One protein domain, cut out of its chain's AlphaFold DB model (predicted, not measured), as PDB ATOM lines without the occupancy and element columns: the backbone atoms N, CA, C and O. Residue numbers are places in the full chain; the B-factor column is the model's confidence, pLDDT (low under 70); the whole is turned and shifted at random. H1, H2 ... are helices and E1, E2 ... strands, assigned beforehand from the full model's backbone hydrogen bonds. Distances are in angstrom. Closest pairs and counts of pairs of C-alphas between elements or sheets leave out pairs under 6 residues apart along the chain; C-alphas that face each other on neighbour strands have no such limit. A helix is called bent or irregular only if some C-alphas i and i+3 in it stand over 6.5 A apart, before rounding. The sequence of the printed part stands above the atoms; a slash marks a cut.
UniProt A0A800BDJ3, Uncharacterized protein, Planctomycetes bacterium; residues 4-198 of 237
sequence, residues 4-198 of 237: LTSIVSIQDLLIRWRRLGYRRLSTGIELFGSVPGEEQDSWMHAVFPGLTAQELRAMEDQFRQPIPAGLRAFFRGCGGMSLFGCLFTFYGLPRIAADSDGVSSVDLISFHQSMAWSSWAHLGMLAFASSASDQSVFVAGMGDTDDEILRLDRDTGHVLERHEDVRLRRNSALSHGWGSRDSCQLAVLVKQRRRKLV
ATOM      1  N   LEU A   4     142.303 154.304  98.071       38.91
ATOM      2  CA  LEU A   4     143.487 154.814  97.369       38.91
ATOM      3  C   LEU A   4     143.992 156.140  97.956       38.91
ATOM      4  O   LEU A   4     145.194 156.306  98.134       38.91
ATOM      5  N   THR A   5     143.091 157.043  98.354       48.00
ATOM      6  CA  THR A   5     143.464 158.338  98.946       48.00
ATOM      7  C   THR A   5     144.214 158.174 100.274       48.00
ATOM      8  O   THR A   5     145.099 158.965 100.585       48.00
ATOM      9  N   SER A   6     143.891 157.146 101.069       49.28
ATOM     10  CA  SER A   6     144.591 156.886 102.338       49.28
ATOM     11  C   SER A   6     146.018 156.355 102.134       49.28
ATOM     12  O   SER A   6     146.903 156.714 102.903       49.28
ATOM     13  N   ILE A   7     146.262 155.556 101.089       50.66
ATOM     14  CA  ILE A   7     147.588 154.979 100.797       50.66
ATOM     15  C   ILE A   7     148.565 156.056 100.331       50.66
ATOM     16  O   ILE A   7     149.649 156.183 100.897       50.66
ATOM     17  N   VAL A   8     148.149 156.867  99.353       55.59
ATOM     18  CA  VAL A   8     148.953 157.993  98.843       55.59
ATOM     19  C   VAL A   8     149.336 158.927  99.995       55.59
ATOM     20  O   VAL A   8     150.498 159.281 100.157       55.59
ATOM     21  N   SER A   9     148.397 159.193 100.911       63.81
ATOM     22  CA  SER A   9     148.652 160.090 102.043       63.81
ATOM     23  C   SER A   9     149.738 159.620 103.021       63.81
ATOM     24  O   SER A   9     150.349 160.456 103.685       63.81
ATOM     25  N   ILE A  10     149.985 158.308 103.133       64.75
ATOM     26  CA  ILE A  10     151.006 157.771 104.045       64.75
ATOM     27  C   ILE A  10     152.371 157.714 103.365       64.75
ATOM     28  O   ILE A  10     153.372 158.010 104.014       64.75
ATOM     29  N   GLN A  11     152.421 157.442 102.059       65.00
ATOM     30  CA  GLN A  11     153.649 157.605 101.277       65.00
ATOM     31  C   GLN A  11     154.170 159.042 101.368       65.00
ATOM     32  O   GLN A  11     155.325 159.254 101.732       65.00
ATOM     33  N   ASP A  12     153.298 160.025 101.137       72.75
ATOM     34  CA  ASP A  12     153.652 161.445 101.214       72.75
ATOM     35  C   ASP A  12     154.131 161.844 102.612       72.75
ATOM     36  O   ASP A  12     154.980 162.719 102.782       72.75
ATOM     37  N   LEU A  13     153.581 161.213 103.649       75.50
ATOM     38  CA  LEU A  13     154.003 161.446 105.022       75.50
ATOM     39  C   LEU A  13     155.403 160.877 105.293       75.50
ATOM     40  O   LEU A  13     156.249 161.600 105.810       75.50
ATOM     41  N   LEU A  14     155.669 159.630 104.893       73.94
ATOM     42  CA  LEU A  14     156.990 159.006 105.027       73.94
ATOM     43  C   LEU A  14     158.056 159.763 104.224       73.94
ATOM     44  O   LEU A  14     159.163 159.974 104.713       73.94
ATOM     45  N   ILE A  15     157.719 160.215 103.013       80.88
ATOM     46  CA  ILE A  15     158.603 161.042 102.182       80.88
ATOM     47  C   ILE A  15     158.927 162.358 102.890       80.88
ATOM     48  O   ILE A  15     160.088 162.761 102.923       80.88
ATOM     49  N   ARG A  16     157.933 163.019 103.495       83.19
ATOM     50  CA  ARG A  16     158.176 164.235 104.281       83.19
ATOM     51  C   ARG A  16     159.078 163.968 105.482       83.19
ATOM     52  O   ARG A  16     160.007 164.733 105.698       83.19
ATOM     53  N   TRP A  17     158.884 162.868 106.203       85.31
ATOM     54  CA  TRP A  17     159.765 162.508 107.320       85.31
ATOM     55  C   TRP A  17     161.195 162.184 106.888       85.31
ATOM     56  O   TRP A  17     162.129 162.578 107.577       85.31
ATOM     57  N   ARG A  18     161.389 161.552 105.725       87.19
ATOM     58  CA  ARG A  18     162.726 161.329 105.140       87.19
ATOM     59  C   ARG A  18     163.482 162.633 104.888       87.19
ATOM     60  O   ARG A  18     164.695 162.671 105.065       87.19
ATOM     61  N   ARG A  19     162.783 163.709 104.504       88.94
ATOM     62  CA  ARG A  19     163.399 165.036 104.307       88.94
ATOM     63  C   ARG A  19     163.925 165.652 105.603       88.94
ATOM     64  O   ARG A  19     164.772 166.527 105.545       88.94
ATOM     65  N   LEU A  20     163.448 165.174 106.750       88.00
ATOM     66  CA  LEU A  20     163.830 165.652 108.080       88.00
ATOM     67  C   LEU A  20     165.008 164.835 108.647       88.00
ATOM     68  O   LEU A  20     165.290 164.880 109.838       88.00
ATOM     69  N   GLY A  21     165.677 164.053 107.797       91.94
ATOM     70  CA  GLY A  21     166.779 163.162 108.140       91.94
ATOM     71  C   GLY A  21     166.443 161.714 107.799       91.94
ATOM     72  O   GLY A  21     165.336 161.236 108.063       91.94
ATOM     73  N   TYR A  22     167.417 161.005 107.230       92.75
ATOM     74  CA  TYR A  22     167.322 159.583 106.913       92.75
ATOM     75  C   TYR A  22     168.657 158.890 107.163       92.75
ATOM     76  O   TYR A  22     169.699 159.372 106.718       92.75
ATOM     77  N   ARG A  23     168.615 157.733 107.823       92.25
ATOM     78  CA  ARG A  23     169.759 156.830 107.972       92.25
ATOM     79  C   ARG A  23     169.266 155.395 107.869       92.25
ATOM     80  O   ARG A  23     168.242 155.043 108.445       92.25
ATOM     81  N   ARG A  24     169.998 154.556 107.144       93.06
ATOM     82  CA  ARG A  24     169.757 153.112 107.098       93.06
ATOM     83  C   ARG A  24     170.930 152.402 107.750       93.06
ATOM     84  O   ARG A  24     172.070 152.657 107.376       93.06
ATOM     85  N   LEU A  25     170.637 151.542 108.716       91.31
ATOM     86  CA  LEU A  25     171.637 150.757 109.435       91.31
ATOM     87  C   LEU A  25     172.016 149.493 108.656       91.31
ATOM     88  O   LEU A  25     171.272 149.044 107.777       91.31
ATOM     89  N   SER A  26     173.143 148.883 109.020       90.81
ATOM     90  CA  SER A  26     173.657 147.645 108.418       90.81
ATOM     91  C   SER A  26     172.677 146.466 108.500       90.81
ATOM     92  O   SER A  26     172.599 145.649 107.586       90.81
ATOM     93  N   THR A  27     171.855 146.416 109.552       88.12
ATOM     94  CA  THR A  27     170.781 145.423 109.734       88.12
ATOM     95  C   THR A  27     169.548 145.679 108.871       88.12
ATOM     96  O   THR A  27     168.613 144.881 108.882       88.12
ATOM     97  N   GLY A  28     169.509 146.790 108.136       91.62
ATOM     98  CA  GLY A  28     168.374 147.186 107.310       91.62
ATOM     99  C   GLY A  28     167.294 147.978 108.047       91.62
ATOM    100  O   GLY A  28     166.281 148.282 107.425       91.62
ATOM    101  N   ILE A  29     167.503 148.333 109.319       92.38
ATOM    102  CA  ILE A  29     166.629 149.265 110.044       92.38
ATOM    103  C   ILE A  29     166.718 150.638 109.375       92.38
ATOM    104  O   ILE A  29     167.811 151.162 109.149       92.38
ATOM    105  N   GLU A  30     165.566 151.216 109.058       93.00
ATOM    106  CA  GLU A  30     165.467 152.561 108.506       93.00
ATOM    107  C   GLU A  30     165.041 153.555 109.589       93.00
ATOM    108  O   GLU A  30     164.021 153.367 110.255       93.00
ATOM    109  N   LEU A  31     165.813 154.627 109.737       92.75
ATOM    110  CA  LEU A  31     165.593 155.711 110.684       92.75
ATOM    111  C   LEU A  31     165.179 156.972 109.926       92.75
ATOM    112  O   LEU A  31     165.796 157.329 108.917       92.75
ATOM    113  N   PHE A  32     164.137 157.651 110.405       92.50
ATOM    114  CA  PHE A  32     163.602 158.865 109.781       92.50
ATOM    115  C   PHE A  32     163.372 159.971 110.803       92.50
ATOM    116  O   PHE A  32     162.977 159.696 111.940       92.50
ATOM    117  N   GLY A  33     163.534 161.219 110.360       90.31
ATOM    118  CA  GLY A  33     163.323 162.400 111.187       90.31
ATOM    119  C   GLY A  33     164.362 162.477 112.300       90.31
ATOM    120  O   GLY A  33     164.073 162.109 113.438       90.31
ATOM    121  N   SER A  34     165.568 162.922 111.955       90.56
ATOM    122  CA  SER A  34     166.609 163.205 112.943       90.56
ATOM    123  C   SER A  34     166.142 164.359 113.834       90.56
ATOM    124  O   SER A  34     165.557 165.328 113.343       90.56
ATOM    125  N   VAL A  35     166.333 164.229 115.145       84.94
ATOM    126  CA  VAL A  35     165.967 165.259 116.122       84.94
ATOM    127  C   VAL A  35     167.213 166.096 116.422       84.94
ATOM    128  O   VAL A  35     168.126 165.590 117.076       84.94
ATOM    129  N   PRO A  36     167.291 167.351 115.947       78.75
ATOM    130  CA  PRO A  36     168.447 168.199 116.206       78.75
ATOM    131  C   PRO A  36     168.545 168.574 117.691       78.75
ATOM    132  O   PRO A  36     167.532 168.780 118.358       78.75
ATOM    133  N   GLY A  37     169.775 168.713 118.192       74.88
ATOM    134  CA  GLY A  37     170.054 169.235 119.535       74.88
ATOM    135  C   GLY A  37     170.086 168.204 120.667       74.88
ATOM    136  O   GLY A  37     170.330 168.589 121.807       74.88
ATOM    137  N   GLU A  38     169.887 166.913 120.392       67.38
ATOM    138  CA  GLU A  38     170.219 165.851 121.351       67.38
ATOM    139  C   GLU A  38     171.681 165.399 121.142       67.38
ATOM    140  O   GLU A  38     172.119 165.226 120.009       67.38
ATOM    141  N   GLU A  39     172.453 165.220 122.226       56.94
ATOM    142  CA  GLU A  39     173.866 164.770 122.170       56.94
ATOM    143  C   GLU A  39     174.036 163.349 121.595       56.94
ATOM    144  O   GLU A  39     175.138 162.948 121.226       56.94
ATOM    145  N   GLN A  40     172.946 162.580 121.528       66.50
ATOM    146  CA  GLN A  40     172.870 161.263 120.901       66.50
ATOM    147  C   GLN A  40     172.040 161.336 119.621       66.50
ATOM    148  O   GLN A  40     171.052 162.068 119.571       66.50
ATOM    149  N   ASP A  41     172.408 160.515 118.633       76.88
ATOM    150  CA  ASP A  41     171.674 160.287 117.382       76.88
ATOM    151  C   ASP A  41     170.234 159.821 117.669       76.88
ATOM    152  O   ASP A  41     169.909 158.631 117.691       76.88
ATOM    153  N   SER A  42     169.345 160.782 117.912       87.12
ATOM    154  CA  SER A  42     167.938 160.549 118.203       87.12
ATOM    155  C   SER A  42     167.100 160.666 116.940       87.12
ATOM    156  O   SER A  42     167.191 161.624 116.171       87.12
ATOM    157  N   TRP A  43     166.229 159.679 116.753       91.12
ATOM    158  CA  TRP A  43     165.385 159.537 115.572       91.12
ATOM    159  C   TRP A  43     163.919 159.431 115.983       91.12
ATOM    160  O   TRP A  43     163.568 158.707 116.918       91.12
ATOM    161  N   MET A  44     163.034 160.141 115.281       90.12
ATOM    162  CA  MET A  44     161.597 160.106 115.569       90.12
ATOM    163  C   MET A  44     160.943 158.798 115.152       90.12
ATOM    164  O   MET A  44     159.973 158.374 115.785       90.12
ATOM    165  N   HIS A  45     161.433 158.184 114.081       91.56
ATOM    166  CA  HIS A  45     160.848 156.979 113.526       91.56
ATOM    167  C   HIS A  45     161.920 155.930 113.273       91.56
ATOM    168  O   HIS A  45     162.996 156.247 112.770       91.56
ATOM    169  N   ALA A  46     161.580 154.678 113.558       92.50
ATOM    170  CA  ALA A  46     162.363 153.511 113.189       92.50
ATOM    171  C   ALA A  46     161.435 152.476 112.547       92.50
ATOM    172  O   ALA A  46     160.407 152.118 113.127       92.50
ATOM    173  N   VAL A  47     161.787 151.995 111.358       92.88
ATOM    174  CA  VAL A  47     161.095 150.906 110.660       92.88
ATOM    175  C   VAL A  47     162.043 149.720 110.598       92.88
ATOM    176  O   VAL A  47     163.161 149.830 110.091       92.88
ATOM    177  N   PHE A  48     161.603 148.591 111.143       93.06
ATOM    178  CA  PHE A  48     162.422 147.390 111.241       93.06
ATOM    179  C   PHE A  48     162.207 146.499 110.013       93.06
ATOM    180  O   PHE A  48     161.080 146.407 109.507       93.06
ATOM    181  N   PRO A  49     163.265 145.828 109.524       93.62
ATOM    182  CA  PRO A  49     163.175 144.983 108.340       93.62
ATOM    183  C   PRO A  49     162.136 143.879 108.538       93.62
ATOM    184  O   PRO A  49     161.953 143.376 109.650       93.62
ATOM    185  N   GLY A  50     161.458 143.512 107.451       94.00
ATOM    186  CA  GLY A  50     160.461 142.447 107.436       94.00
ATOM    187  C   GLY A  50     160.979 141.124 108.007       94.00
ATOM    188  O   GLY A  50     162.168 140.807 107.932       94.00
ATOM    189  N   LEU A  51     160.071 140.351 108.594       95.25
ATOM    190  CA  LEU A  51     160.368 139.043 109.166       95.25
ATOM    191  C   LEU A  51     160.335 137.963 108.090       95.25
ATOM    192  O   LEU A  51     159.447 137.910 107.231       95.25
ATOM    193  N   THR A  52     161.301 137.059 108.168       96.06
ATOM    194  CA  THR A  52     161.365 135.875 107.318       96.06
ATOM    195  C   THR A  52     160.232 134.903 107.652       96.06
ATOM    196  O   THR A  52     159.635 134.925 108.729       96.06
ATOM    197  N   ALA A  53     159.943 133.978 106.734       96.56
ATOM    198  CA  ALA A  53     158.953 132.932 106.989       96.56
ATOM    199  C   ALA A  53     159.329 132.031 108.181       96.56
ATOM    200  O   ALA A  53     158.438 131.504 108.838       96.56
ATOM    201  N   GLN A  54     160.627 131.845 108.444       97.69
ATOM    202  CA  GLN A  54     161.110 131.069 109.585       97.69
ATOM    203  C   GLN A  54     160.887 131.815 110.900       97.69
ATOM    204  O   GLN A  54     160.366 131.223 111.837       97.69
ATOM    205  N   GLU A  55     161.221 133.103 110.951       96.69
ATOM    206  CA  GLU A  55     160.984 133.949 112.126       96.69
ATOM    207  C   GLU A  55     159.495 134.032 112.471       96.69
ATOM    208  O   GLU A  55     159.126 133.873 113.629       96.69
ATOM    209  N   LEU A  56     158.627 134.187 111.467       97.00
ATOM    210  CA  LEU A  56     157.177 134.191 111.679       97.00
ATOM    211  C   LEU A  56     156.656 132.867 112.235       97.00
ATOM    212  O   LEU A  56     155.817 132.883 113.126       97.00
ATOM    213  N   ARG A  57     157.161 131.730 111.741       97.38
ATOM    214  CA  ARG A  57     156.811 130.417 112.304       97.38
ATOM    215  C   ARG A  57     157.278 130.289 113.752       97.38
ATOM    216  O   ARG A  57     156.492 129.909 114.603       97.38
ATOM    217  N   ALA A  58     158.511 130.698 114.045       96.38
ATOM    218  CA  ALA A  58     159.035 130.675 115.409       96.38
ATOM    219  C   ALA A  58     158.232 131.574 116.369       96.38
ATOM    220  O   ALA A  58     158.143 131.279 117.558       96.38
ATOM    221  N   MET A  59     157.647 132.669 115.873       95.56
ATOM    222  CA  MET A  59     156.716 133.492 116.649       95.56
ATOM    223  C   MET A  59     155.383 132.783 116.886       95.56
ATOM    224  O   MET A  59     154.904 132.782 118.012       95.56
ATOM    225  N   GLU A  60     154.799 132.162 115.858       95.81
ATOM    226  CA  GLU A  60     153.562 131.370 115.977       95.81
ATOM    227  C   GLU A  60     153.710 130.236 116.996       95.81
ATOM    228  O   GLU A  60     152.840 130.053 117.849       95.81
ATOM    229  N   ASP A  61     154.851 129.544 116.979       96.44
ATOM    230  CA  ASP A  61     155.178 128.495 117.947       96.44
ATOM    231  C   ASP A  61     155.238 129.048 119.382       96.44
ATOM    232  O   ASP A  61     154.736 128.426 120.321       96.44
ATOM    233  N   GLN A  62     155.801 130.248 119.565       95.50
ATOM    234  CA  GLN A  62     155.877 130.911 120.871       95.50
ATOM    235  C   GLN A  62     154.526 131.445 121.356       95.50
ATOM    236  O   GLN A  62     154.235 131.359 122.549       95.50
ATOM    237  N   PHE A  63     153.685 131.954 120.453       92.88
ATOM    238  CA  PHE A  63     152.310 132.346 120.774       92.88
ATOM    239  C   PHE A  63     151.384 131.146 120.974       92.88
ATOM    240  O   PHE A  63     150.310 131.302 121.549       92.88
ATOM    241  N   ARG A  64     151.790 129.955 120.513       94.31
ATOM    242  CA  ARG A  64     150.965 128.738 120.454       94.31
ATOM    243  C   ARG A  64     149.670 128.937 119.662       94.31
ATOM    244  O   ARG A  64     148.663 128.291 119.939       94.31
ATOM    245  N   GLN A  65     149.703 129.830 118.679       94.38
ATOM    246  CA  GLN A  65     148.585 130.140 117.795       94.38
ATOM    247  C   GLN A  65     149.106 130.741 116.480       94.38
ATOM    248  O   GLN A  65     150.172 131.368 116.470       94.38
ATOM    249  N   PRO A  66     148.379 130.573 115.364       95.12
ATOM    250  CA  PRO A  66     148.740 131.213 114.105       95.12
ATOM    251  C   PRO A  66     148.615 132.741 114.200       95.12
ATOM    252  O   PRO A  66     147.726 133.265 114.869       95.12
ATOM    253  N   ILE A  67     149.479 133.472 113.489       95.19
ATOM    254  CA  ILE A  67     149.339 134.926 113.339       95.19
ATOM    255  C   ILE A  67     148.287 135.181 112.245       95.19
ATOM    256  O   ILE A  67     148.441 134.633 111.146       95.19
ATOM    257  N   PRO A  68     147.276 136.044 112.482       93.75
ATOM    258  CA  PRO A  68     146.273 136.399 111.476       93.75
ATOM    259  C   PRO A  68     146.892 136.824 110.143       93.75
ATOM    260  O   PRO A  68     147.951 137.460 110.110       93.75
ATOM    261  N   ALA A  69     146.257 136.467 109.026       91.44
ATOM    262  CA  ALA A  69     146.866 136.560 107.700       91.44
ATOM    263  C   ALA A  69     147.268 137.998 107.336       91.44
ATOM    264  O   ALA A  69     148.370 138.214 106.811       91.44
ATOM    265  N   GLY A  70     146.422 138.980 107.663       88.69
ATOM    266  CA  GLY A  70     146.720 140.399 107.469       88.69
ATOM    267  C   GLY A  70     147.936 140.863 108.272       88.69
ATOM    268  O   GLY A  70     148.864 141.475 107.732       88.69
ATOM    269  N   LEU A  71     148.007 140.477 109.546       92.25
ATOM    270  CA  LEU A  71     149.125 140.817 110.426       92.25
ATOM    271  C   LEU A  71     150.418 140.069 110.048       92.25
ATOM    272  O   LEU A  71     151.516 140.625 110.104       92.25
ATOM    273  N   ARG A  72     150.312 138.832 109.564       93.88
ATOM    274  CA  ARG A  72     151.442 138.075 109.009       93.88
ATOM    275  C   ARG A  72     151.991 138.758 107.759       93.88
ATOM    276  O   ARG A  72     153.207 138.868 107.601       93.88
ATOM    277  N   ALA A  73     151.117 139.235 106.871       91.12
ATOM    278  CA  ALA A  73     151.521 140.026 105.712       91.12
ATOM    279  C   ALA A  73     152.192 141.336 106.143       91.12
ATOM    280  O   ALA A  73     153.218 141.699 105.561       91.12
ATOM    281  N   PHE A  74     151.673 141.987 107.192       90.81
ATOM    282  CA  PHE A  74     152.308 143.137 107.829       90.81
ATOM    283  C   PHE A  74     153.748 142.844 108.248       90.81
ATOM    284  O   PHE A  74     154.670 143.502 107.762       90.81
ATOM    285  N   PHE A  75     153.957 141.811 109.060       93.88
ATOM    286  CA  PHE A  75     155.278 141.494 109.591       93.88
ATOM    287  C   PHE A  75     156.284 141.046 108.533       93.88
ATOM    288  O   PHE A  75     157.465 141.356 108.659       93.88
ATOM    289  N   ARG A  76     155.842 140.400 107.446       93.56
ATOM    290  CA  ARG A  76     156.713 140.123 106.284       93.56
ATOM    291  C   ARG A  76     157.254 141.389 105.635       93.56
ATOM    292  O   ARG A  76     158.332 141.362 105.056       93.56
ATOM    293  N   GLY A  77     156.484 142.467 105.692       90.50
ATOM    294  CA  GLY A  77     156.861 143.754 105.135       90.50
ATOM    295  C   GLY A  77     157.628 144.660 106.084       90.50
ATOM    296  O   GLY A  77     158.470 145.442 105.658       90.50
ATOM    297  N   CYS A  78     157.296 144.575 107.365       91.19
ATOM    298  CA  CYS A  78     157.745 145.480 108.405       91.19
ATOM    299  C   CYS A  78     157.811 144.696 109.713       91.19
ATOM    300  O   CYS A  78     156.782 144.427 110.327       91.19
ATOM    301  N   GLY A  79     159.012 144.331 110.158       92.88
ATOM    302  CA  GLY A  79     159.195 143.462 111.323       92.88
ATOM    303  C   GLY A  79     158.989 144.141 112.671       92.88
ATOM    304  O   GLY A  79     159.339 143.560 113.688       92.88
ATOM    305  N   GLY A  80     158.469 145.366 112.670       93.69
ATOM    306  CA  GLY A  80     158.232 146.227 113.821       93.69
ATOM    307  C   GLY A  80     158.356 147.689 113.403       93.69
ATOM    308  O   GLY A  80     158.920 148.000 112.349       93.69
ATOM    309  N   MET A  81     157.863 148.611 114.223       93.44
ATOM    310  CA  MET A  81     157.982 150.041 113.952       93.44
ATOM    311  C   MET A  81     157.858 150.861 115.232       93.44
ATOM    312  O   MET A  81     156.979 150.615 116.051       93.44
ATOM    313  N   SER A  82     158.692 151.883 115.373       92.69
ATOM    314  CA  SER A  82     158.526 152.933 116.373       92.69
ATOM    315  C   SER A  82     158.243 154.251 115.666       92.69
ATOM    316  O   SER A  82     158.948 154.615 114.726       92.69
ATOM    317  N   LEU A  83     157.202 154.961 116.090       89.62
ATOM    318  CA  LEU A  83     156.803 156.242 115.522       89.62
ATOM    319  C   LEU A  83     156.716 157.317 116.601       89.62
ATOM    320  O   LEU A  83     156.210 157.079 117.702       89.62
ATOM    321  N   PHE A  84     157.132 158.530 116.231       89.56
ATOM    322  CA  PHE A  84     157.084 159.724 117.073       89.56
ATOM    323  C   PHE A  84     157.775 159.504 118.426       89.56
ATOM    324  O   PHE A  84     157.187 159.756 119.475       89.56
ATOM    325  N   GLY A  85     158.991 158.956 118.415       86.88
ATOM    326  CA  GLY A  85     159.755 158.687 119.635       86.88
ATOM    327  C   GLY A  85     159.108 157.629 120.537       86.88
ATOM    328  O   GLY A  85     159.103 157.792 121.757       86.88
ATOM    329  N   CYS A  86     158.566 156.562 119.940       89.56
ATOM    330  CA  CYS A  86     157.841 155.462 120.594       89.56
ATOM    331  C   CYS A  86     156.445 155.808 121.146       89.56
ATOM    332  O   CYS A  86     155.868 154.998 121.872       89.56
ATOM    333  N   LEU A  87     155.855 156.958 120.796       89.56
ATOM    334  CA  LEU A  87     154.458 157.249 121.161       89.56
ATOM    335  C   LEU A  87     153.463 156.291 120.500       89.56
ATOM    336  O   LEU A  87     152.361 156.091 121.014       89.56
ATOM    337  N   PHE A  88     153.838 155.724 119.356       91.81
ATOM    338  CA  PHE A  88     153.126 154.627 118.727       91.81
ATOM    339  C   PHE A  88     154.132 153.550 118.344       91.81
ATOM    340  O   PHE A  88     155.107 153.839 117.648       91.81
ATOM    341  N   THR A  89     153.906 152.324 118.799       94.31
ATOM    342  CA  THR A  89     154.847 151.219 118.611       94.31
ATOM    343  C   THR A  89     154.110 150.015 118.051       94.31
ATOM    344  O   THR A  89     153.168 149.538 118.669       94.31
ATOM    345  N   PHE A  90     154.557 149.520 116.899       95.44
ATOM    346  CA  PHE A  90     154.288 148.161 116.441       95.44
ATOM    347  C   PHE A  90     155.437 147.288 116.930       95.44
ATOM    348  O   PHE A  90     156.590 147.491 116.533       95.44
ATOM    349  N   TYR A  91     155.132 146.351 117.815       96.12
ATOM    350  CA  TYR A  91     156.145 145.490 118.406       96.12
ATOM    351  C   TYR A  91     156.612 144.461 117.383       96.12
ATOM    352  O   TYR A  91     155.862 144.077 116.488       96.12
ATOM    353  N   GLY A  92     157.866 144.054 117.498       94.75
ATOM    354  CA  GLY A  92     158.559 143.251 116.505       94.75
ATOM    355  C   GLY A  92     159.455 142.192 117.120       94.75
ATOM    356  O   GLY A  92     159.428 141.969 118.326       94.75
ATOM    357  N   LEU A  93     160.290 141.565 116.294       91.88
ATOM    358  CA  LEU A  93     161.403 140.767 116.810       91.88
ATOM    359  C   LEU A  93     162.621 141.665 117.044       91.88
ATOM    360  O   LEU A  93     163.019 142.377 116.107       91.88
ATOM    361  N   PRO A  94     163.212 141.671 118.253       87.75
ATOM    362  CA  PRO A  94     164.397 142.467 118.540       87.75
ATOM    363  C   PRO A  94     165.535 142.117 117.582       87.75
ATOM    364  O   PRO A  94     165.833 140.947 117.339       87.75
ATOM    365  N   ARG A  95     166.191 143.142 117.040       81.50
ATOM    366  CA  ARG A  95     167.398 143.007 116.220       81.50
ATOM    367  C   ARG A  95     168.375 144.065 116.693       81.50
ATOM    368  O   ARG A  95     168.093 145.252 116.565       81.50
ATOM    369  N   ILE A  96     169.506 143.632 117.233       73.38
ATOM    370  CA  ILE A  96     170.567 144.542 117.659       73.38
ATOM    371  C   ILE A  96     171.543 144.664 116.493       73.38
ATOM    372  O   ILE A  96     172.138 143.669 116.080       73.38
ATOM    373  N   ALA A  97     171.686 145.868 115.939       67.44
ATOM    374  CA  ALA A  97     172.756 146.148 114.986       67.44
ATOM    375  C   ALA A  97     174.005 146.593 115.745       67.44
ATOM    376  O   ALA A  97     173.898 147.382 116.685       67.44
ATOM    377  N   ALA A  98     175.183 146.159 115.305       72.69
ATOM    378  CA  ALA A  98     176.437 146.660 115.866       72.69
ATOM    379  C   ALA A  98     176.577 148.188 115.694       72.69
ATOM    380  O   ALA A  98     177.163 148.848 116.541       72.69
ATOM    381  N   ASP A  99     175.980 148.749 114.637       73.94
ATOM    382  CA  ASP A  99     175.962 150.178 114.301       73.94
ATOM    383  C   ASP A  99     174.681 150.909 114.746       73.94
ATOM    384  O   ASP A  99     174.413 152.012 114.272       73.94
ATOM    385  N   SER A 100     173.854 150.292 115.604       66.44
ATOM    386  CA  SER A 100     172.527 150.828 115.949       66.44
ATOM    387  C   SER A 100     172.493 151.809 117.109       66.44
ATOM    388  O   SER A 100     171.406 152.281 117.415       66.44
ATOM    389  N   ASP A 101     173.602 152.066 117.805       71.56
ATOM    390  CA  ASP A 101     173.596 152.820 119.072       71.56
ATOM    391  C   ASP A 101     172.499 152.325 120.051       71.56
ATOM    392  O   ASP A 101     171.918 153.080 120.830       71.56
ATOM    393  N   GLY A 102     172.171 151.025 119.988       77.62
ATOM    394  CA  GLY A 102     171.122 150.394 120.793       77.62
ATOM    395  C   GLY A 102     169.696 150.483 120.228       77.62
ATOM    396  O   GLY A 102     168.753 150.082 120.915       77.62
ATOM    397  N   VAL A 103     169.492 150.964 118.997       82.56
ATOM    398  CA  VAL A 103     168.181 150.924 118.332       82.56
ATOM    399  C   VAL A 103     167.802 149.477 118.007       82.56
ATOM    400  O   VAL A 103     168.355 148.846 117.109       82.56
ATOM    401  N   SER A 104     166.794 148.970 118.714       84.38
ATOM    402  CA  SER A 104     166.181 147.661 118.490       84.38
ATOM    403  C   SER A 104     164.660 147.783 118.549       84.38
ATOM    404  O   SER A 104     164.119 148.708 119.164       84.38
ATOM    405  N   SER A 105     163.961 146.852 117.899       83.62
ATOM    406  CA  SER A 105     162.507 146.781 118.010       83.62
ATOM    407  C   SER A 105     162.144 146.351 119.429       83.62
ATOM    408  O   SER A 105     162.927 145.689 120.121       83.62
ATOM    409  N   VAL A 106     160.966 146.774 119.883       87.56
ATOM    410  CA  VAL A 106     160.451 146.326 121.174       87.56
ATOM    411  C   VAL A 106     159.853 144.940 120.982       87.56
ATOM    412  O   VAL A 106     159.069 144.740 120.054       87.56
ATOM    413  N   ASP A 107     160.237 144.007 121.848       93.56
ATOM    414  CA  ASP A 107     159.889 142.596 121.723       93.56
ATOM    415  C   ASP A 107     158.373 142.358 121.768       93.56
ATOM    416  O   ASP A 107     157.713 142.621 122.779       93.56
ATOM    417  N   LEU A 108     157.832 141.842 120.663       95.81
ATOM    418  CA  LEU A 108     156.429 141.473 120.521       95.81
ATOM    419  C   LEU A 108     156.041 140.329 121.448       95.81
ATOM    420  O   LEU A 108     154.934 140.347 121.977       95.81
ATOM    421  N   ILE A 109     156.924 139.354 121.656       94.94
ATOM    422  CA  ILE A 109     156.604 138.177 122.465       94.94
ATOM    423  C   ILE A 109     156.455 138.592 123.923       94.94
ATOM    424  O   ILE A 109     155.394 138.374 124.509       94.94
ATOM    425  N   SER A 110     157.454 139.289 124.465       94.94
ATOM    426  CA  SER A 110     157.385 139.855 125.817       94.94
ATOM    427  C   SER A 110     156.183 140.790 125.993       94.94
ATOM    428  O   SER A 110     155.489 140.729 127.009       94.94
ATOM    429  N   PHE A 111     155.893 141.644 125.003       96.06
ATOM    430  CA  PHE A 111     154.739 142.543 125.070       96.06
ATOM    431  C   PHE A 111     153.412 141.782 125.099       96.06
ATOM    432  O   PHE A 111     152.601 142.011 125.997       96.06
ATOM    433  N   HIS A 112     153.196 140.856 124.166       95.81
ATOM    434  CA  HIS A 112     151.989 140.039 124.119       95.81
ATOM    435  C   HIS A 112     151.798 139.248 125.416       95.81
ATOM    436  O   HIS A 112     150.719 139.293 126.005       95.81
ATOM    437  N   GLN A 113     152.861 138.601 125.904       94.12
ATOM    438  CA  GLN A 113     152.834 137.875 127.169       94.12
ATOM    439  C   GLN A 113     152.451 138.785 128.328       94.12
ATOM    440  O   GLN A 113     151.646 138.371 129.146       94.12
ATOM    441  N   SER A 114     152.939 140.029 128.381       94.44
ATOM    442  CA  SER A 114     152.535 140.977 129.428       94.44
ATOM    443  C   SER A 114     151.043 141.331 129.383       94.44
ATOM    444  O   SER A 114     150.454 141.595 130.426       94.44
ATOM    445  N   MET A 115     150.422 141.314 128.198       95.44
ATOM    446  CA  MET A 115     148.985 141.577 128.029       95.44
ATOM    447  C   MET A 115     148.130 140.347 128.337       95.44
ATOM    448  O   MET A 115     146.967 140.487 128.687       95.44
ATOM    449  N   ALA A 116     148.691 139.140 128.254       91.50
ATOM    450  CA  ALA A 116     147.972 137.906 128.571       91.50
ATOM    451  C   ALA A 116     147.553 137.802 130.053       91.50
ATOM    452  O   ALA A 116     146.710 136.978 130.387       91.50
ATOM    453  N   TRP A 117     148.118 138.638 130.934       91.62
ATOM    454  CA  TRP A 117     147.745 138.723 132.353       91.62
ATOM    455  C   TRP A 117     146.578 139.685 132.614       91.62
ATOM    456  O   TRP A 117     146.106 139.780 133.745       91.62
ATOM    457  N   SER A 118     146.124 140.422 131.599       93.75
ATOM    458  CA  SER A 118     144.997 141.342 131.732       93.75
ATOM    459  C   SER A 118     143.683 140.578 131.905       93.75
ATOM    460  O   SER A 118     143.454 139.558 131.262       93.75
ATOM    461  N   SER A 119     142.774 141.092 132.738       94.81
ATOM    462  CA  SER A 119     141.474 140.452 133.009       94.81
ATOM    463  C   SER A 119     140.558 140.367 131.783       94.81
ATOM    464  O   SER A 119     139.679 139.512 131.730       94.81
ATOM    465  N   TRP A 120     140.769 141.249 130.807       94.50
ATOM    466  CA  TRP A 120     140.055 141.283 129.534       94.50
ATOM    467  C   TRP A 120     140.723 140.433 128.443       94.50
ATOM    468  O   TRP A 120     140.228 140.391 127.320       94.50
ATOM    469  N   ALA A 121     141.856 139.786 128.730       93.88
ATOM    470  CA  ALA A 121     142.566 138.978 127.752       93.88
ATOM    471  C   ALA A 121     141.763 137.724 127.372       93.88
ATOM    472  O   ALA A 121     141.303 136.982 128.239       93.88
ATOM    473  N   HIS A 122     141.650 137.448 126.072       89.00
ATOM    474  CA  HIS A 122     140.973 136.256 125.557       89.00
ATOM    475  C   HIS A 122     141.960 135.273 124.923       89.00
ATOM    476  O   HIS A 122     142.948 135.668 124.302       89.00
ATOM    477  N   LEU A 123     141.670 133.973 125.039       89.19
ATOM    478  CA  LEU A 123     142.388 132.946 124.283       89.19
ATOM    479  C   LEU A 123     142.192 133.203 122.782       89.19
ATOM    480  O   LEU A 123     141.067 133.440 122.354       89.19
ATOM    481  N   GLY A 124     143.266 133.159 121.993       91.06
ATOM    482  CA  GLY A 124     143.212 133.510 120.569       91.06
ATOM    483  C   GLY A 124     143.621 134.954 120.267       91.06
ATOM    484  O   GLY A 124     143.916 135.276 119.116       91.06
ATOM    485  N   MET A 125     143.675 135.838 121.274       94.69
ATOM    486  CA  MET A 125     144.052 137.231 121.040       94.69
ATOM    487  C   MET A 125     145.549 137.370 120.755       94.69
ATOM    488  O   MET A 125     146.377 136.680 121.353       94.69
ATOM    489  N   LEU A 126     145.919 138.350 119.937       96.38
ATOM    490  CA  LEU A 126     147.311 138.737 119.724       96.38
ATOM    491  C   LEU A 126     147.465 140.254 119.833       96.38
ATOM    492  O   LEU A 126     147.092 140.993 118.926       96.38
ATOM    493  N   ALA A 127     148.042 140.718 120.940       97.00
ATOM    494  CA  ALA A 127     148.409 142.119 121.139       97.00
ATOM    495  C   ALA A 127     149.715 142.439 120.405       97.00
ATOM    496  O   ALA A 127     150.728 141.788 120.652       97.00
ATOM    497  N   PHE A 128     149.704 143.442 119.520       96.81
ATOM    498  CA  PHE A 128     150.840 143.690 118.620       96.81
ATOM    499  C   PHE A 128     151.275 145.144 118.458       96.81
ATOM    500  O   PHE A 128     152.366 145.404 117.942       96.81
ATOM    501  N   ALA A 129     150.466 146.103 118.894       97.12
ATOM    502  CA  ALA A 129     150.856 147.505 118.905       97.12
ATOM    503  C   ALA A 129     150.305 148.222 120.134       97.12
ATOM    504  O   ALA A 129     149.359 147.760 120.770       97.12
ATOM    505  N   SER A 130     150.892 149.366 120.467       96.44
ATOM    506  CA  SER A 130     150.414 150.228 121.543       96.44
ATOM    507  C   SER A 130     150.571 151.701 121.190       96.44
ATOM    508  O   SER A 130     151.420 152.092 120.377       96.44
ATOM    509  N   SER A 131     149.752 152.530 121.831       94.88
ATOM    510  CA  SER A 131     149.948 153.969 121.869       94.88
ATOM    511  C   SER A 131     150.211 154.426 123.295       94.88
ATOM    512  O   SER A 131     149.354 154.321 124.164       94.88
ATOM    513  N   ALA A 132     151.382 155.015 123.528       91.00
ATOM    514  CA  ALA A 132     151.705 155.605 124.824       91.00
ATOM    515  C   ALA A 132     150.918 156.902 125.090       91.00
ATOM    516  O   ALA A 132     150.843 157.341 126.232       91.00
ATOM    517  N   SER A 133     150.346 157.528 124.052       87.75
ATOM    518  CA  SER A 133     149.651 158.815 124.204       87.75
ATOM    519  C   SER A 133     148.301 158.723 124.909       87.75
ATOM    520  O   SER A 133     147.875 159.698 125.516       87.75
ATOM    521  N   ASP A 134     147.638 157.576 124.819       90.75
ATOM    522  CA  ASP A 134     146.354 157.315 125.470       90.75
ATOM    523  C   ASP A 134     146.280 155.908 126.062       90.75
ATOM    524  O   ASP A 134     145.196 155.402 126.321       90.75
ATOM    525  N   GLN A 135     147.445 155.280 126.232       94.25
ATOM    526  CA  GLN A 135     147.601 153.948 126.805       94.25
ATOM    527  C   GLN A 135     146.746 152.878 126.111       94.25
ATOM    528  O   GLN A 135     146.397 151.882 126.726       94.25
ATOM    529  N   SER A 136     146.430 153.034 124.824       95.62
ATOM    530  CA  SER A 136     145.685 152.013 124.085       95.62
ATOM    531  C   SER A 136     146.582 150.885 123.563       95.62
ATOM    532  O   SER A 136     147.769 151.079 123.281       95.62
ATOM    533  N   VAL A 137     146.000 149.698 123.404       97.12
ATOM    534  CA  VAL A 137     146.622 148.504 122.814       97.12
ATOM    535  C   VAL A 137     145.838 148.062 121.584       97.12
ATOM    536  O   VAL A 137     144.619 148.193 121.530       97.12
ATOM    537  N   PHE A 138     146.542 147.552 120.581       96.88
ATOM    538  CA  PHE A 138     145.947 146.993 119.375       96.88
ATOM    539  C   PHE A 138     146.078 145.481 119.411       96.88
ATOM    540  O   PHE A 138     147.183 144.952 119.584       96.88
ATOM    541  N   VAL A 139     144.948 144.809 119.236       96.44
ATOM    542  CA  VAL A 139     144.825 143.357 119.308       96.44
ATOM    543  C   VAL A 139     144.152 142.820 118.051       96.44
ATOM    544  O   VAL A 139     143.274 143.471 117.488       96.44
ATOM    545  N   ALA A 140     144.568 141.636 117.618       95.38
ATOM    546  CA  ALA A 140     143.870 140.820 116.627       95.38
ATOM    547  C   ALA A 140     143.224 139.601 117.312       95.38
ATOM    548  O   ALA A 140     143.622 139.260 118.429       95.38
ATOM    549  N   GLY A 141     142.259 138.947 116.659       92.62
ATOM    550  CA  GLY A 141     141.635 137.709 117.160       92.62
ATOM    551  C   GLY A 141     140.583 137.889 118.265       92.62
ATOM    552  O   GLY A 141     140.161 136.912 118.871       92.62
ATOM    553  N   MET A 142     140.166 139.127 118.547       92.19
ATOM    554  CA  MET A 142     139.074 139.444 119.490       92.19
ATOM    555  C   MET A 142     137.827 140.020 118.808       92.19
ATOM    556  O   MET A 142     136.837 140.315 119.477       92.19
ATOM    557  N   GLY A 143     137.904 140.263 117.502       91.19
ATOM    558  CA  GLY A 143     136.804 140.805 116.722       91.19
ATOM    559  C   GLY A 143     135.839 139.737 116.217       91.19
ATOM    560  O   GLY A 143     135.910 138.569 116.595       91.19
ATOM    561  N   ASP A 144     134.957 140.145 115.312       91.94
ATOM    562  CA  ASP A 144     133.998 139.259 114.647       91.94
ATOM    563  C   ASP A 144     134.692 138.376 113.588       91.94
ATOM    564  O   ASP A 144     134.141 137.366 113.144       91.94
ATOM    565  N   THR A 145     135.905 138.758 113.170       90.62
ATOM    566  CA  THR A 145     136.779 137.998 112.269       90.62
ATOM    567  C   THR A 145     138.211 137.951 112.809       90.62
ATOM    568  O   THR A 145     138.638 138.846 113.538       90.62
ATOM    569  N   ASP A 146     138.984 136.943 112.395       86.88
ATOM    570  CA  ASP A 146     140.386 136.776 112.819       86.88
ATOM    571  C   ASP A 146     141.291 137.950 112.403       86.88
ATOM    572  O   ASP A 146     142.266 138.267 113.088       86.88
ATOM    573  N   ASP A 147     140.968 138.599 111.280       86.19
ATOM    574  CA  ASP A 147     141.718 139.740 110.749       86.19
ATOM    575  C   ASP A 147     141.257 141.087 111.338       86.19
ATOM    576  O   ASP A 147     141.964 142.087 111.180       86.19
ATOM    577  N   GLU A 148     140.111 141.144 112.029       90.75
ATOM    578  CA  GLU A 148     139.652 142.384 112.653       90.75
ATOM    579  C   GLU A 148     140.625 142.807 113.762       90.75
ATOM    580  O   GLU A 148     140.994 142.039 114.656       90.75
ATOM    581  N   ILE A 149     141.029 144.076 113.708       93.88
ATOM    582  CA  ILE A 149     141.890 144.697 114.702       93.88
ATOM    583  C   ILE A 149     141.054 145.589 115.594       93.88
ATOM    584  O   ILE A 149     140.448 146.567 115.144       93.88
ATOM    585  N   LEU A 150     141.096 145.296 116.885       94.94
ATOM    586  CA  LEU A 150     140.500 146.136 117.904       94.94
ATOM    587  C   LEU A 150     141.574 147.022 118.517       94.94
ATOM    588  O   LEU A 150     142.685 146.577 118.808       94.94
ATOM    589  N   ARG A 151     141.223 148.282 118.745       96.12
ATOM    590  CA  ARG A 151     141.964 149.162 119.640       96.12
ATOM    591  C   ARG A 151     141.232 149.198 120.965       96.12
ATOM    592  O   ARG A 151     140.076 149.617 121.012       96.12
ATOM    593  N   LEU A 152     141.910 148.793 122.021       96.81
ATOM    594  CA  LEU A 152     141.358 148.702 123.362       96.81
ATOM    595  C   LEU A 152     142.041 149.708 124.279       96.81
ATOM    596  O   LEU A 152     143.221 150.024 124.106       96.81
ATOM    597  N   ASP A 153     141.306 150.184 125.271       97.31
ATOM    598  CA  ASP A 153     141.907 150.731 126.479       97.31
ATOM    599  C   ASP A 153     142.688 149.612 127.188       97.31
ATOM    600  O   ASP A 153     142.160 148.515 127.382       97.31
ATOM    601  N   ARG A 154     143.964 149.841 127.512       96.12
ATOM    602  CA  ARG A 154     144.853 148.773 127.998       96.12
ATOM    603  C   ARG A 154     144.476 148.253 129.378       96.12
ATOM    604  O   ARG A 154     144.707 147.075 129.649       96.12
ATOM    605  N   ASP A 155     143.925 149.095 130.238       96.06
ATOM    606  CA  ASP A 155     143.661 148.715 131.624       96.06
ATOM    607  C   ASP A 155     142.295 148.039 131.747       96.06
ATOM    608  O   ASP A 155     142.152 147.021 132.423       96.06
ATOM    609  N   THR A 156     141.297 148.564 131.037       96.88
ATOM    610  CA  THR A 156     139.907 148.096 131.131       96.88
ATOM    611  C   THR A 156     139.518 147.088 130.053       96.88
ATOM    612  O   THR A 156     138.540 146.366 130.228       96.88
ATOM    613  N   GLY A 157     140.237 147.044 128.928       96.62
ATOM    614  CA  GLY A 157     139.869 146.242 127.759       96.62
ATOM    615  C   GLY A 157     138.701 146.814 126.958       96.62
ATOM    616  O   GLY A 157     138.236 146.180 126.011       96.62
ATOM    617  N   HIS A 158     138.208 148.005 127.312       96.94
ATOM    618  CA  HIS A 158     137.098 148.636 126.609       96.94
ATOM    619  C   HIS A 158     137.474 148.915 125.148       96.94
ATOM    620  O   HIS A 158     138.485 149.562 124.863       96.94
ATOM    621  N   VAL A 159     136.633 148.468 124.213       96.88
ATOM    622  CA  VAL A 159     136.846 148.687 122.778       96.88
ATOM    623  C   VAL A 159     136.687 150.169 122.456       96.88
ATOM    624  O   VAL A 159     135.597 150.730 122.528       96.88
ATOM    625  N   LEU A 160     137.785 150.809 122.071       93.50
ATOM    626  CA  LEU A 160     137.802 152.202 121.638       93.50
ATOM    627  C   LEU A 160     137.454 152.305 120.154       93.50
ATOM    628  O   LEU A 160     136.701 153.192 119.754       93.50
ATOM    629  N   GLU A 161     138.024 151.422 119.331       91.81
ATOM    630  CA  GLU A 161     137.871 151.448 117.876       91.81
ATOM    631  C   GLU A 161     137.973 150.039 117.273       91.81
ATOM    632  O   GLU A 161     138.591 149.139 117.844       91.81
ATOM    633  N   ARG A 162     137.385 149.882 116.082       92.62
ATOM    634  CA  ARG A 162     137.398 148.657 115.276       92.62
ATOM    635  C   ARG A 162     137.968 148.938 113.891       92.62
ATOM    636  O   ARG A 162     137.641 149.958 113.275       92.62
ATOM    637  N   HIS A 163     138.796 148.033 113.387       88.00
ATOM    638  CA  HIS A 163     139.394 148.117 112.061       88.00
ATOM    639  C   HIS A 163     139.280 146.775 111.346       88.00
ATOM    640  O   HIS A 163     139.700 145.763 111.883       88.00
ATOM    641  N   GLU A 164     138.802 146.782 110.098       81.19
ATOM    642  CA  GLU A 164     138.589 145.545 109.327       81.19
ATOM    643  C   GLU A 164     139.834 144.649 109.200       81.19
ATOM    644  O   GLU A 164     139.661 143.446 109.090       81.19
ATOM    645  N   ASP A 165     141.041 145.233 109.093       74.44
ATOM    646  CA  ASP A 165     142.305 144.511 108.847       74.44
ATOM    647  C   ASP A 165     143.541 145.450 108.927       74.44
ATOM    648  O   ASP A 165     143.452 146.660 108.660       74.44
ATOM    649  N   VAL A 166     144.727 144.887 109.195       66.69
ATOM    650  CA  VAL A 166     146.058 145.485 108.972       66.69
ATOM    651  C   VAL A 166     146.420 145.438 107.481       66.69
ATOM    652  O   VAL A 166     147.302 144.709 107.028       66.69
ATOM    653  N   ARG A 167     145.778 146.273 106.661       58.72
ATOM    654  CA  ARG A 167     146.090 146.292 105.221       58.72
ATOM    655  C   ARG A 167     147.430 146.980 104.923       58.72
ATOM    656  O   ARG A 167     147.509 148.214 104.890       58.72
ATOM    657  N   LEU A 168     148.449 146.181 104.595       49.66
ATOM    658  CA  LEU A 168     149.568 146.591 103.738       49.66
ATOM    659  C   LEU A 168     149.158 146.419 102.270       49.66
ATOM    660  O   LEU A 168     148.925 145.299 101.817       49.66
ATOM    661  N   ARG A 169     149.097 147.497 101.482       39.31
ATOM    662  CA  ARG A 169     148.974 147.349 100.020       39.31
ATOM    663  C   ARG A 169     150.362 147.315  99.387       39.31
ATOM    664  O   ARG A 169     151.121 148.270  99.518       39.31
ATOM    665  N   ARG A 170     150.667 146.249  98.641       39.47
ATOM    666  CA  ARG A 170     151.738 146.273  97.633       39.47
ATOM    667  C   ARG A 170     151.293 147.184  96.489       39.47
ATOM    668  O   ARG A 170     150.255 146.935  95.882       39.47
ATOM    669  N   ASN A 171     152.061 148.231  96.207       36.53
ATOM    670  CA  ASN A 171     151.858 149.054  95.018       36.53
ATOM    671  C   ASN A 171     152.630 148.412  93.856       36.53
ATOM    672  O   ASN A 171     153.854 148.469  93.821       36.53
ATOM    673  N   SER A 172     151.927 147.780  92.917       36.41
ATOM    674  CA  SER A 172     152.513 147.155  91.721       36.41
ATOM    675  C   SER A 172     152.796 148.144  90.576       36.41
ATOM    676  O   SER A 172     153.221 147.722  89.507       36.41
ATOM    677  N   ALA A 173     152.584 149.452  90.779       32.38
ATOM    678  CA  ALA A 173     152.614 150.464  89.715       32.38
ATOM    679  C   ALA A 173     153.921 151.280  89.591       32.38
ATOM    680  O   ALA A 173     153.976 152.216  88.801       32.38
ATOM    681  N   LEU A 174     154.988 150.949  90.328       37.25
ATOM    682  CA  LEU A 174     156.301 151.603  90.188       37.25
ATOM    683  C   LEU A 174     157.345 150.587  89.714       37.25
ATOM    684  O   LEU A 174     158.259 150.218  90.444       37.25
ATOM    685  N   SER A 175     157.173 150.084  88.491       29.95
ATOM    686  CA  SER A 175     158.090 149.132  87.849       29.95
ATOM    687  C   SER A 175     159.127 149.794  86.938       29.95
ATOM    688  O   SER A 175     159.808 149.091  86.197       29.95
ATOM    689  N   HIS A 176     159.289 151.121  86.959       29.14
ATOM    690  CA  HIS A 176     160.328 151.796  86.177       29.14
ATOM    691  C   HIS A 176     161.320 152.513  87.096       29.14
ATOM    692  O   HIS A 176     161.123 153.649  87.514       29.14
ATOM    693  N   GLY A 177     162.407 151.795  87.391       29.73
ATOM    694  CA  GLY A 177     163.728 152.399  87.532       29.73
ATOM    695  C   GLY A 177     164.126 152.972  88.885       29.73
ATOM    696  O   GLY A 177     164.679 154.056  88.889       29.73
ATOM    697  N   TRP A 178     163.952 152.260  90.004       28.16
ATOM    698  CA  TRP A 178     164.798 152.464  91.193       28.16
ATOM    699  C   TRP A 178     165.150 151.105  91.804       28.16
ATOM    700  O   TRP A 178     164.282 150.346  92.236       28.16
ATOM    701  N   GLY A 179     166.436 150.760  91.765       26.98
ATOM    702  CA  GLY A 179     166.955 149.496  92.269       26.98
ATOM    703  C   GLY A 179     166.879 149.425  93.790       26.98
ATOM    704  O   GLY A 179     167.735 149.972  94.470       26.98
ATOM    705  N   SER A 180     165.857 148.748  94.311       32.16
ATOM    706  CA  SER A 180     165.923 147.761  95.402       32.16
ATOM    707  C   SER A 180     164.522 147.551  95.987       32.16
ATOM    708  O   SER A 180     163.757 148.493  96.182       32.16
ATOM    709  N   ARG A 181     164.175 146.279  96.176       32.72
ATOM    710  CA  ARG A 181     162.822 145.737  96.346       32.72
ATOM    711  C   ARG A 181     162.207 146.045  97.721       32.72
ATOM    712  O   ARG A 181     162.908 146.135  98.720       32.72
ATOM    713  N   ASP A 182     160.873 146.102  97.708       33.88
ATOM    714  CA  ASP A 182     159.938 145.964  98.833       33.88
ATOM    715  C   ASP A 182     159.833 147.125  99.839       33.88
ATOM    716  O   ASP A 182     160.224 147.034 100.997       33.88
ATOM    717  N   SER A 183     159.168 148.212  99.424       33.91
ATOM    718  CA  SER A 183     158.571 149.176 100.361       33.91
ATOM    719  C   SER A 183     157.174 148.709 100.784       33.91
ATOM    720  O   SER A 183     156.206 148.845 100.031       33.91
ATOM    721  N   CYS A 184     157.049 148.172 101.994       36.34
ATOM    722  CA  CYS A 184     155.760 147.850 102.597       36.34
ATOM    723  C   CYS A 184     155.116 149.098 103.207       36.34
ATOM    724  O   CYS A 184     155.716 149.796 104.016       36.34
ATOM    725  N   GLN A 185     153.891 149.412 102.778       43.72
ATOM    726  CA  GLN A 185     153.231 150.681 103.086       43.72
ATOM    727  C   GLN A 185     151.944 150.443 103.877       43.72
ATOM    728  O   GLN A 185     151.025 149.778 103.390       43.72
ATOM    729  N   LEU A 186     151.874 150.992 105.096       45.91
ATOM    730  CA  LEU A 186     150.655 150.978 105.907       45.91
ATOM    731  C   LEU A 186     149.642 151.983 105.372       45.91
ATOM    732  O   LEU A 186     149.994 153.118 105.080       45.91
ATOM    733  N   ALA A 187     148.368 151.592 105.325       40.25
ATOM    734  CA  ALA A 187     147.273 152.480 104.937       40.25
ATOM    735  C   ALA A 187     146.358 152.905 106.108       40.25
ATOM    736  O   ALA A 187     145.544 153.816 105.944       40.25
ATOM    737  N   VAL A 188     146.432 152.234 107.266       41.97
ATOM    738  CA  VAL A 188     145.247 152.121 108.144       41.97
ATOM    739  C   VAL A 188     145.318 152.929 109.450       41.97
ATOM    740  O   VAL A 188     144.300 153.488 109.843       41.97
ATOM    741  N   LEU A 189     146.485 153.111 110.083       47.84
ATOM    742  CA  LEU A 189     146.537 153.658 111.459       47.84
ATOM    743  C   LEU A 189     146.990 155.127 111.578       47.84
ATOM    744  O   LEU A 189     146.634 155.828 112.520       47.84
ATOM    745  N   VAL A 190     147.707 155.666 110.588       42.28
ATOM    746  CA  VAL A 190     148.337 157.000 110.705       42.28
ATOM    747  C   VAL A 190     147.345 158.167 110.529       42.28
ATOM    748  O   VAL A 190     147.579 159.285 110.994       42.28
ATOM    749  N   LYS A 191     146.185 157.924 109.907       40.12
ATOM    750  CA  LYS A 191     145.200 158.972 109.575       40.12
ATOM    751  C   LYS A 191     144.543 159.616 110.806       40.12
ATOM    752  O   LYS A 191     144.010 160.720 110.707       40.12
ATOM    753  N   GLN A 192     144.594 158.958 111.964       45.72
ATOM    754  CA  GLN A 192     143.826 159.347 113.148       45.72
ATOM    755  C   GLN A 192     144.362 160.591 113.876       45.72
ATOM    756  O   GLN A 192     143.580 161.339 114.465       45.72
ATOM    757  N   ARG A 193     145.665 160.899 113.797       46.94
ATOM    758  CA  ARG A 193     146.252 161.983 114.612       46.94
ATOM    759  C   ARG A 193     146.101 163.391 114.028       46.94
ATOM    760  O   ARG A 193     146.173 164.358 114.782       46.94
ATOM    761  N   ARG A 194     145.791 163.531 112.729       38.16
ATOM    762  CA  ARG A 194     145.614 164.854 112.088       38.16
ATOM    763  C   ARG A 194     144.397 165.627 112.626       38.16
ATOM    764  O   ARG A 194     144.340 166.836 112.460       38.16
ATOM    765  N   ARG A 195     143.435 164.953 113.278       33.72
ATOM    766  CA  ARG A 195     142.215 165.580 113.832       33.72
ATOM    767  C   ARG A 195     142.258 165.873 115.339       33.72
ATOM    768  O   ARG A 195     141.532 166.759 115.773       33.72
ATOM    769  N   LYS A 196     143.079 165.170 116.134       35.53
ATOM    770  CA  LYS A 196     143.109 165.326 117.609       35.53
ATOM    771  C   LYS A 196     144.221 166.249 118.131       35.53
ATOM    772  O   LYS A 196     143.996 166.917 119.132       35.53
ATOM    773  N   LEU A 197     145.361 166.366 117.439       36.00
ATOM    774  CA  LEU A 197     146.487 167.224 117.866       36.00
ATOM    775  C   LEU A 197     146.163 168.732 117.903       36.00
ATOM    776  O   LEU A 197     146.899 169.492 118.510       36.00
ATOM    777  N   VAL A 198     145.056 169.162 117.290       36.31
ATOM    778  CA  VAL A 198     144.618 170.571 117.281       36.31
ATOM    779  C   VAL A 198     143.744 170.920 118.502       36.31
ATOM    780  O   VAL A 198     143.448 172.089 118.716       36.31
TER     781      VAL A 198
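What this domain is: This is residues 4 to 198 of the 237 residues of an uncharacterized protein of Planctomycetes bacterium (UniProt A0A800BDJ3). One long, twisted sheet of nine antiparallel strands runs through the domain, with H1 standing up from one face near the E1 edge, H3 on the same face, and H4 lying across the opposite face. The loop at residues 172 to 181 and residues 192 to 198 stick out from this body. The printed part has 195 residues, with five named helices and nine named strands in the order H1 E1 E2 E3 H2 H3 E4 E5 H4 E6 E7 E8 E9 H5; the strands lie in sheet order E1 to E9. The class is mixed, helices and strands, with 96 residues, under half, in named elements; the whole is compact, radius of gyration of the C-alphas 16.7 A, spanning 45 by 40 by 38 A.

How they stand to each other: H1, residues 4 to 19, stands up from the sheet at 45 degrees. E1, residues 22 to 24, E2, residues 30 to 34, and E3, residues 43 to 49, form a meander, each strand the antiparallel neighbour of the one before; N 31 and O 23 (2.8 A) and N 30 and O 47 (3.0 A) are within hydrogen-bond range. The closest C-alphas of H1 and E2 are those of Trp 17 and Gly 33, 5.3 A apart. H2, residues 53 to 63, is not on the sheet; it only just touches H3, residues 69 to 77, with 3 pairs of C-alphas within 8 A, the closest Leu 56 and Arg 72 at 7.4 A. E4, residues 78 to 83, and E5, residues 88 to 90, are a hairpin, with N 90 and O 81 within hydrogen-bond range at 2.8 A; between the antiparallel neighbours E3 and E4, N 46 and O 82 are within hydrogen-bond range at 2.9 A. H4, residues 108 to 115, runs across E6, residues 126 to 131, at 87 degrees on the local plane; their closest C-alphas, His 112 and Ala 127, are 5.1 A apart. E6, E7, residues 136 to 140, E8, residues 149 to 153, and E9, residues 159 to 163, form a second meander, with N 138 and O 129, N 152 and O 137, and N 163 and O 149 within hydrogen-bond range, each at 2.8 A; between the antiparallel neighbours E5 and E6, N 130 and O 89 are within hydrogen-bond range at 2.9 A. H5, residues 190 to 196, is irregular, but only just: C-alphas 190 and 193 are 6.7 A apart. It is close to but not clearly touching H1. In H1 to H4 every O i to N i+4 pair is within hydrogen-bond range; in H5, 0 of 3, and 1 of 4 O i to N i+3 pairs.

Where its parts are: H1 begins at C-alpha 4 (143.487, 154.814, 97.369) and is 23.4 A long. E3 is 16.4 A, E6 15.6 A and H2 15.3 A. E9 ends at C-alpha 163 (139.394, 148.117, 112.061).

The domain as a whole: The C-alphas farthest apart, Ser 119 and Gly 177, are 52.0 A apart. The printed part has no cut; the links E5 to H4 and E9 to H5 are long. Residues 4 to 11, 38 to 40, 97, 100 and 166 to 198 have pLDDT under 70.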